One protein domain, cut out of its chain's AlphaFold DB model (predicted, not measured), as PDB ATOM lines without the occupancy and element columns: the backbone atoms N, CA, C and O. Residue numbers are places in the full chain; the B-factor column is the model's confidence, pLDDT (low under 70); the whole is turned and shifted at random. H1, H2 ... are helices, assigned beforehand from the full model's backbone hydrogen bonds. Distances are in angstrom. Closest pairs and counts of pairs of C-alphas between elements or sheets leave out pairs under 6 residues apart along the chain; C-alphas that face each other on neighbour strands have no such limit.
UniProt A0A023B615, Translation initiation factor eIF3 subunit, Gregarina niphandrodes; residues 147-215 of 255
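What this domain is: This is residues 147 to 215 of the 255 residues of the protein "Translation initiation factor eIF3 subunit" of Gregarina niphandrodes (UniProt A0A023B615). Three helices make an open zigzag, the chain folding back after H1 and again after H2, with wide gaps between the helices and no packed core. H3 is much the longest and makes the long side; its residues 191 to 215 stand free. The printed part has 69 residues with three named helices, H1, H2, H3 in chain order, and no named strand: all helix. It is loose, with a radius of gyration of the C-alphas of 15.0 A and spans of 44 by 30 by 24 A.

How they stand to each other: H1, residues 147 to 161, is apart from H2, residues 167 to 182. H2 and H3, residues 187 to 215, are close but not clearly touching; their closest C-alphas, those of Ala 182 and Leu 190, are 7.3 A apart. They run opposite ways at a shallow tilt of 17 degrees. H1 and H3 are apart. In H1, H2 and H3 every O i to N i+4 pair is within hydrogen-bond range.

Where its parts are: H1 begins at C-alpha 147 (305.214, 68.765, 119.119) and is 21.0 A long, H2 21.9 A. H3 is 42.4 A long and ends at C-alpha 215 (267.671, 85.373, 111.717).

The domain as a whole: The C-alphas farthest apart, those of Lys 184 and Ser 215, are 44.6 A apart. The printed part has no cut, and both links are tight. Residues 212 to 215 have pLDDT under 70.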
ATOM      1  N   THR A 147     305.056  67.368 118.671       86.31
ATOM      2  CA  THR A 147     305.214  68.765 119.119       86.31
ATOM      3  C   THR A 147     305.719  69.723 118.031       86.31
ATOM      4  O   THR A 147     305.503  70.928 118.119       86.31
ATOM      5  N   GLU A 148     306.431  69.212 117.021       85.31
ATOM      6  CA  GLU A 148     306.899  69.992 115.866       85.31
ATOM      7  C   GLU A 148     305.781  70.132 114.816       85.31
ATOM      8  O   GLU A 148     305.704  71.163 114.148       85.31
ATOM      9  N   VAL A 149     304.879  69.140 114.715       85.62
ATOM     10  CA  VAL A 149     303.623  69.235 113.945       85.62
ATOM     11  C   VAL A 149     302.722  70.302 114.563       85.62
ATOM     12  O   VAL A 149     302.274  71.197 113.854       85.62
ATOM     13  N   ASP A 150     302.504  70.248 115.880       87.12
ATOM     14  CA  ASP A 150     301.620  71.171 116.601       87.12
ATOM     15  C   ASP A 150     302.088  72.627 116.431       87.12
ATOM     16  O   ASP A 150     301.322  73.490 116.005       87.12
ATOM     17  N   ALA A 151     303.387  72.887 116.626       85.44
ATOM     18  CA  ALA A 151     303.971  74.211 116.411       85.44
ATOM     19  C   ALA A 151     303.872  74.688 114.946       85.44
ATOM     20  O   ALA A 151     303.724  75.889 114.690       85.44
ATOM     21  N   LEU A 152     303.941  73.784 113.961       86.31
ATOM     22  CA  LEU A 152     303.706  74.124 112.555       86.31
ATOM     23  C   LEU A 152     302.226  74.471 112.308       86.31
ATOM     24  O   LEU A 152     301.935  75.448 111.612       86.31
ATOM     25  N   CYS A 153     301.305  73.713 112.906       87.50
ATOM     26  CA  CYS A 153     299.866  73.953 112.848       87.50
ATOM     27  C   CYS A 153     299.478  75.304 113.462       87.50
ATOM     28  O   CYS A 153     298.754  76.049 112.806       87.50
ATOM     29  N   ASP A 154     300.010  75.675 114.628       88.44
ATOM     30  CA  ASP A 154     299.759  76.980 115.261       88.44
ATOM     31  C   ASP A 154     300.209  78.147 114.363       88.44
ATOM     32  O   ASP A 154     299.465  79.105 114.118       88.44
ATOM     33  N   ASN A 155     301.413  78.045 113.790       85.88
ATOM     34  CA  ASN A 155     301.945  79.044 112.861       85.88
ATOM     35  C   ASN A 155     301.090  79.168 111.587       85.88
ATOM     36  O   ASN A 155     300.868  80.277 111.087       85.88
ATOM     37  N   LEU A 156     300.590  78.047 111.058       88.06
ATOM     38  CA  LEU A 156     299.657  78.043 109.932       88.06
ATOM     39  C   LEU A 156     298.292  78.616 110.330       88.06
ATOM     40  O   LEU A 156     297.755  79.428 109.583       88.06
ATOM     41  N   GLN A 157     297.756  78.289 111.508       88.06
ATOM     42  CA  GLN A 157     296.472  78.797 111.997       88.06
ATOM     43  C   GLN A 157     296.466  80.327 112.093       88.06
ATOM     44  O   GLN A 157     295.491  80.959 111.672       88.06
ATOM     45  N   ILE A 158     297.553  80.938 112.578       87.62
ATOM     46  CA  ILE A 158     297.694  82.402 112.642       87.62
ATOM     47  C   ILE A 158     297.669  83.015 111.233       87.62
ATOM     48  O   ILE A 158     297.001  84.028 111.017       87.62
ATOM     49  N   LYS A 159     298.357  82.400 110.260       86.88
ATOM     50  CA  LYS A 159     298.379  82.865 108.860       86.88
ATOM     51  C   LYS A 159     297.040  82.657 108.147       86.88
ATOM     52  O   LYS A 159     296.602  83.549 107.429       86.88
ATOM     53  N   ILE A 160     296.369  81.527 108.374       89.12
ATOM     54  CA  ILE A 160     295.041  81.219 107.821       89.12
ATOM     55  C   ILE A 160     294.006  82.220 108.347       89.12
ATOM     56  O   ILE A 160     293.299  82.836 107.557       89.12
ATOM     57  N   SER A 161     293.969  82.445 109.664       86.38
ATOM     58  CA  SER A 161     292.984  83.328 110.312       86.38
ATOM     59  C   SER A 161     293.110  84.799 109.897       86.38
ATOM     60  O   SER A 161     292.127  85.530 109.941       86.38
ATOM     61  N   LYS A 162     294.313  85.240 109.498       86.94
ATOM     62  CA  LYS A 162     294.592  86.613 109.037       86.94
ATOM     63  C   LYS A 162     294.526  86.781 107.514       86.94
ATOM     64  O   LYS A 162     294.703  87.889 107.021       86.94
ATOM     65  N   SER A 163     294.336  85.702 106.757       87.00
ATOM     66  CA  SER A 163     294.424  85.736 105.297       87.00
ATOM     67  C   SER A 163     293.062  86.048 104.655       87.00
ATOM     68  O   SER A 163     292.067  85.402 104.987       87.00
ATOM     69  N   PRO A 164     292.996  86.974 103.676       86.25
ATOM     70  CA  PRO A 164     291.759  87.331 102.973       86.25
ATOM     71  C   PRO A 164     291.327  86.287 101.921       86.25
ATOM     72  O   PRO A 164     290.421  86.537 101.122       86.25
ATOM     73  N   ALA A 165     291.993  85.129 101.852       88.12
ATOM     74  CA  ALA A 165     291.750  84.121 100.827       88.12
ATOM     75  C   ALA A 165     290.353  83.478 100.948       88.12
ATOM     76  O   ALA A 165     289.926  83.025 102.012       88.12
ATOM     77  N   LYS A 166     289.648  83.394  99.814       88.69
ATOM     78  CA  LYS A 166     288.310  82.789  99.709       88.69
ATOM     79  C   LYS A 166     288.376  81.258  99.819       88.69
ATOM     80  O   LYS A 166     289.375  80.643  99.452       88.69
ATOM     81  N   SER A 167     287.264  80.635 100.225       86.31
ATOM     82  CA  SER A 167     287.151  79.187 100.501       86.31
ATOM     83  C   SER A 167     287.733  78.252  99.428       86.31
ATOM     84  O   SER A 167     288.257  77.199  99.780       86.31
ATOM     85  N   GLY A 168     287.653  78.604  98.139       87.31
ATOM     86  CA  GLY A 168     288.185  77.765  97.055       87.31
ATOM     87  C   GLY A 168     289.714  77.644  97.055       87.31
ATOM     88  O   GLY A 168     290.240  76.593  96.708       87.31
ATOM     89  N   ILE A 169     290.429  78.683  97.505       90.69
ATOM     90  CA  ILE A 169     291.897  78.670  97.611       90.69
ATOM     91  C   ILE A 169     292.325  77.722  98.739       90.69
ATOM     92  O   ILE A 169     293.236  76.915  98.565       90.69
ATOM     93  N   TRP A 170     291.616  77.758  99.872       90.06
ATOM     94  CA  TRP A 170     291.856  76.844 100.990       90.06
ATOM     95  C   TRP A 170     291.567  75.387 100.642       90.06
ATOM     96  O   TRP A 170     292.312  74.512 101.074       90.06
ATOM     97  N   LEU A 171     290.546  75.121  99.822       90.44
ATOM     98  CA  LEU A 171     290.268  73.771  99.333       90.44
ATOM     99  C   LEU A 171     291.432  73.229  98.487       90.44
ATOM    100  O   LEU A 171     291.896  72.126  98.746       90.44
ATOM    101  N   GLN A 172     291.963  74.023  97.549       91.75
ATOM    102  CA  GLN A 172     293.132  73.629  96.746       91.75
ATOM    103  C   GLN A 172     294.407  73.452  97.586       91.75
ATOM    104  O   GLN A 172     295.236  72.597  97.278       91.75
ATOM    105  N   PHE A 173     294.585  74.248  98.645       90.94
ATOM    106  CA  PHE A 173     295.692  74.069  99.586       90.94
ATOM    107  C   PHE A 173     295.576  72.740 100.349       90.94
ATOM    108  O   PHE A 173     296.554  71.998 100.426       90.94
ATOM    109  N   LEU A 174     294.386  72.423 100.871       91.19
ATOM    110  CA  LEU A 174     294.129  71.178 101.598       91.19
ATOM    111  C   LEU A 174     294.256  69.942 100.702       91.19
ATOM    112  O   LEU A 174     294.833  68.956 101.141       91.19
ATOM    113  N   ASP A 175     293.786  70.011  99.457       91.06
ATOM    114  CA  ASP A 175     293.923  68.945  98.457       91.06
ATOM    115  C   ASP A 175     295.402  68.624  98.167       91.06
ATOM    116  O   ASP A 175     295.851  67.487  98.324       91.06
ATOM    117  N   ARG A 176     296.215  69.652  97.886       92.25
ATOM    118  CA  ARG A 176     297.670  69.497  97.699       92.25
ATOM    119  C   ARG A 176     298.369  68.947  98.943       92.25
ATOM    120  O   ARG A 176     299.264  68.114  98.819       92.25
ATOM    121  N   LEU A 177     297.983  69.409 100.134       90.56
ATOM    122  CA  LEU A 177     298.558  68.937 101.394       90.56
ATOM    123  C   LEU A 177     298.190  67.471 101.655       90.56
ATOM    124  O   LEU A 177     299.070  66.676 101.981       90.56
ATOM    125  N   LEU A 178     296.928  67.093 101.441       89.94
ATOM    126  CA  LEU A 178     296.465  65.716 101.578       89.94
ATOM    127  C   LEU A 178     297.168  64.792 100.578       89.94
ATOM    128  O   LEU A 178     297.632  63.733 100.980       89.94
ATOM    129  N   GLY A 179     297.349  65.212  99.322       89.00
ATOM    130  CA  GLY A 179     298.101  64.447  98.321       89.00
ATOM    131  C   GLY A 179     299.557  64.159  98.721       89.00
ATOM    132  O   GLY A 179     300.070  63.079  98.437       89.00
ATOM    133  N   MET A 180     300.216  65.080  99.434       87.81
ATOM    134  CA  MET A 180     301.571  64.863  99.968       87.81
ATOM    135  C   MET A 180     301.594  63.961 101.212       87.81
ATOM    136  O   MET A 180     302.531  63.182 101.388       87.81
ATOM    137  N   VAL A 181     300.590  64.071 102.087       87.75
ATOM    138  CA  VAL A 181     300.550  63.359 103.377       87.75
ATOM    139  C   VAL A 181     299.944  61.955 103.250       87.75
ATOM    140  O   VAL A 181     300.371  61.053 103.966       87.75
ATOM    141  N   ALA A 182     299.028  61.714 102.308       86.62
ATOM    142  CA  ALA A 182     298.357  60.423 102.133       86.62
ATOM    143  C   ALA A 182     299.338  59.264 101.878       86.62
ATOM    144  O   ALA A 182     299.159  58.183 102.426       86.62
ATOM    145  N   GLY A 183     300.435  59.503 101.147       87.19
ATOM    146  CA  GLY A 183     301.512  58.517 100.947       87.19
ATOM    147  C   GLY A 183     302.374  58.223 102.189       87.19
ATOM    148  O   GLY A 183     303.339  57.464 102.098       87.19
ATOM    149  N   LYS A 184     302.075  58.851 103.334       87.00
ATOM    150  CA  LYS A 184     302.703  58.633 104.648       87.00
ATOM    151  C   LYS A 184     301.722  58.124 105.712       87.00
ATOM    152  O   LYS A 184     302.163  57.864 106.827       87.00
ATOM    153  N   MET A 185     300.435  58.010 105.389       87.81
ATOM    154  CA  MET A 185     299.376  57.566 106.300       87.81
ATOM    155  C   MET A 185     298.997  56.111 106.026       87.81
ATOM    156  O   MET A 185     299.071  55.651 104.885       87.81
ATOM    157  N   GLU A 186     298.541  55.394 107.052       91.25
ATOM    158  CA  GLU A 186     297.921  54.085 106.848       91.25
ATOM    159  C   GLU A 186     296.468  54.226 106.339       91.25
ATOM    160  O   GLU A 186     295.817  55.253 106.570       91.25
ATOM    161  N   PRO A 187     295.895  53.200 105.676       90.31
ATOM    162  CA  PRO A 187     294.487  53.218 105.258       90.31
ATOM    163  C   PRO A 187     293.504  53.446 106.423       90.31
ATOM    164  O   PRO A 187     292.482  54.112 106.260       90.31
ATOM    165  N   SER A 188     293.847  52.942 107.610       91.94
ATOM    166  CA  SER A 188     293.160  53.147 108.895       91.94
ATOM    167  C   SER A 188     293.133  54.620 109.331       91.94
ATOM    168  O   SER A 188     292.099  55.127 109.784       91.94
ATOM    169  N   ASP A 189     294.243  55.339 109.154       90.62
ATOM    170  CA  ASP A 189     294.346  56.769 109.451       90.62
ATOM    171  C   ASP A 189     293.544  57.608 108.452       90.62
ATOM    172  O   ASP A 189     292.895  58.581 108.841       90.62
ATOM    173  N   LEU A 190     293.544  57.219 107.172       89.44
ATOM    174  CA  LEU A 190     292.759  57.878 106.125       89.44
ATOM    175  C   LEU A 190     291.249  57.727 106.370       89.44
ATOM    176  O   LEU A 190     290.526  58.722 106.314       89.44
ATOM    177  N   GLN A 191     290.775  56.537 106.751       92.31
ATOM    178  CA  GLN A 191     289.387  56.321 107.194       92.31
ATOM    179  C   GLN A 191     289.049  57.146 108.451       92.31
ATOM    180  O   GLN A 191     287.980  57.754 108.557       92.31
ATOM    181  N   SER A 192     289.983  57.227 109.401       92.31
ATOM    182  CA  SER A 192     289.826  58.045 110.611       92.31
ATOM    183  C   SER A 192     289.771  59.548 110.303       92.31
ATOM    184  O   SER A 192     289.058  60.298 110.976       92.31
ATOM    185  N   PHE A 193     290.502  60.006 109.285       90.75
ATOM    186  CA  PHE A 193     290.458  61.378 108.781       90.75
ATOM    187  C   PHE A 193     289.153  61.670 108.029       90.75
ATOM    188  O   PHE A 193     288.533  62.705 108.274       90.75
ATOM    189  N   GLU A 194     288.673  60.737 107.203       92.38
ATOM    190  CA  GLU A 194     287.377  60.844 106.529       92.38
ATOM    191  C   GLU A 194     286.235  61.028 107.539       92.38
ATOM    192  O   GLU A 194     285.424  61.947 107.402       92.38
ATOM    193  N   LYS A 195     286.204  60.221 108.609       93.94
ATOM    194  CA  LYS A 195     285.211  60.368 109.682       93.94
ATOM    195  C   LYS A 195     285.245  61.770 110.305       93.94
ATOM    196  O   LYS A 195     284.201  62.409 110.417       93.94
ATOM    197  N   LYS A 196     286.439  62.291 110.618       92.62
ATOM    198  CA  LYS A 196     286.620  63.660 111.145       92.62
ATOM    199  C   LYS A 196     286.125  64.736 110.166       92.62
ATOM    200  O   LYS A 196     285.557  65.735 110.608       92.62
ATOM    201  N   LEU A 197     286.300  64.546 108.854       93.06
ATOM    202  CA  LEU A 197     285.755  65.452 107.835       93.06
ATOM    203  C   LEU A 197     284.221  65.404 107.787       93.06
ATOM    204  O   LEU A 197     283.588  66.462 107.773       93.06
ATOM    205  N   ARG A 198     283.610  64.211 107.824       93.12
ATOM    206  CA  ARG A 198     282.144  64.050 107.892       93.12
ATOM    207  C   ARG A 198     281.569  64.727 109.146       93.12
ATOM    208  O   ARG A 198     280.604  65.488 109.042       93.12
ATOM    209  N   ASP A 199     282.212  64.554 110.303       93.25
ATOM    210  CA  ASP A 199     281.836  65.219 111.561       93.25
ATOM    211  C   ASP A 199     281.945  66.755 111.466       93.25
ATOM    212  O   ASP A 199     281.059  67.482 111.932       93.25
ATOM    213  N   ALA A 200     282.997  67.271 110.819       91.25
ATOM    214  CA  ALA A 200     283.181  68.704 110.586       91.25
ATOM    215  C   ALA A 200     282.111  69.291 109.644       91.25
ATOM    216  O   ALA A 200     281.590  70.378 109.916       91.25
ATOM    217  N   ILE A 201     281.729  68.566 108.586       93.06
ATOM    218  CA  ILE A 201     280.619  68.937 107.694       93.06
ATOM    219  C   ILE A 201     279.309  68.996 108.489       93.06
ATOM    220  O   ILE A 201     278.629  70.024 108.467       93.06
ATOM    221  N   ALA A 202     278.986  67.949 109.256       92.50
ATOM    222  CA  ALA A 202     277.775  67.901 110.075       92.50
ATOM    223  C   ALA A 202     277.716  69.061 111.085       92.50
ATOM    224  O   ALA A 202     276.689  69.734 111.209       92.50
ATOM    225  N   ARG A 203     278.832  69.363 111.763       92.25
ATOM    226  CA  ARG A 203     278.949  70.527 112.653       92.25
ATOM    227  C   ARG A 203     278.698  71.840 111.907       92.25
ATOM    228  O   ARG A 203     277.906  72.654 112.378       92.25
ATOM    229  N   ARG A 204     279.322  72.047 110.743       89.50
ATOM    230  CA  ARG A 204     279.193  73.303 109.988       89.50
ATOM    231  C   ARG A 204     277.789  73.503 109.412       89.50
ATOM    232  O   ARG A 204     277.315  74.636 109.355       89.50
ATOM    233  N   THR A 205     277.105  72.423 109.038       89.44
ATOM    234  CA  THR A 205     275.693  72.452 108.625       89.44
ATOM    235  C   THR A 205     274.774  72.798 109.799       89.44
ATOM    236  O   THR A 205     273.917  73.667 109.651       89.44
ATOM    237  N   ARG A 206     274.996  72.228 110.995       89.31
ATOM    238  CA  ARG A 206     274.262  72.628 112.215       89.31
ATOM    239  C   ARG A 206     274.473  74.108 112.551       89.31
ATOM    240  O   ARG A 206     273.497  74.808 112.797       89.31
ATOM    241  N   GLU A 207     275.712  74.603 112.503       87.38
ATOM    242  CA  GLU A 207     276.033  76.023 112.730       87.38
ATOM    243  C   GLU A 207     275.282  76.946 111.750       87.38
ATOM    244  O   GLU A 207     274.654  77.916 112.182       87.38
ATOM    245  N   LYS A 208     275.263  76.615 110.449       85.81
ATOM    246  CA  LYS A 208     274.476  77.350 109.439       85.81
ATOM    247  C   LYS A 208     272.975  77.310 109.736       85.81
ATOM    248  O   LYS A 208     272.328  78.354 109.719       85.81
ATOM    249  N   ASN A 209     272.417  76.138 110.036       80.50
ATOM    250  CA  ASN A 209     270.985  75.985 110.311       80.50
ATOM    251  C   ASN A 209     270.559  76.782 111.557       80.50
ATOM    252  O   ASN A 209     269.518  77.441 111.539       80.50
ATOM    253  N   ILE A 210     271.395  76.811 112.601       80.38
ATOM    254  CA  ILE A 210     271.184  77.665 113.775       80.38
ATOM    255  C   ILE A 210     271.182  79.143 113.365       80.38
ATOM    256  O   ILE A 210     270.225  79.844 113.695       80.38
ATOM    257  N   GLN A 211     272.166  79.607 112.585       75.50
ATOM    258  CA  GLN A 211     272.212  80.990 112.090       75.50
ATOM    259  C   GLN A 211     270.944  81.360 111.295       75.50
ATOM    260  O   GLN A 211     270.287  82.346 111.632       75.50
ATOM    261  N   PHE A 212     270.519  80.530 110.336       69.94
ATOM    262  CA  PHE A 212     269.279  80.735 109.569       69.94
ATOM    263  C   PHE A 212     267.999  80.687 110.423       69.94
ATOM    264  O   PHE A 212     267.025  81.367 110.107       69.94
ATOM    265  N   SER A 213     267.972  79.900 111.503       67.38
ATOM    266  CA  SER A 213     266.834  79.881 112.434       67.38
ATOM    267  C   SER A 213     266.815  81.102 113.361       67.38
ATOM    268  O   SER A 213     265.742  81.605 113.693       67.38
ATOM    269  N   SER A 214     267.986  81.627 113.742       62.28
ATOM    270  CA  SER A 214     268.104  82.825 114.581       62.28
ATOM    271  C   SER A 214     267.723  84.106 113.835       62.28
ATOM    272  O   SER A 214     267.045  84.953 114.411       62.28
ATOM    273  N   SER A 215     268.052  84.218 112.542       58.72
ATOM    274  CA  SER A 215     267.671  85.373 111.717       58.72
ATOM    275  C   SER A 215     266.175  85.415 111.382       58.72
ATOM    276  O   SER A 215     265.643  86.489 111.112       58.72
TER     277      SER A 215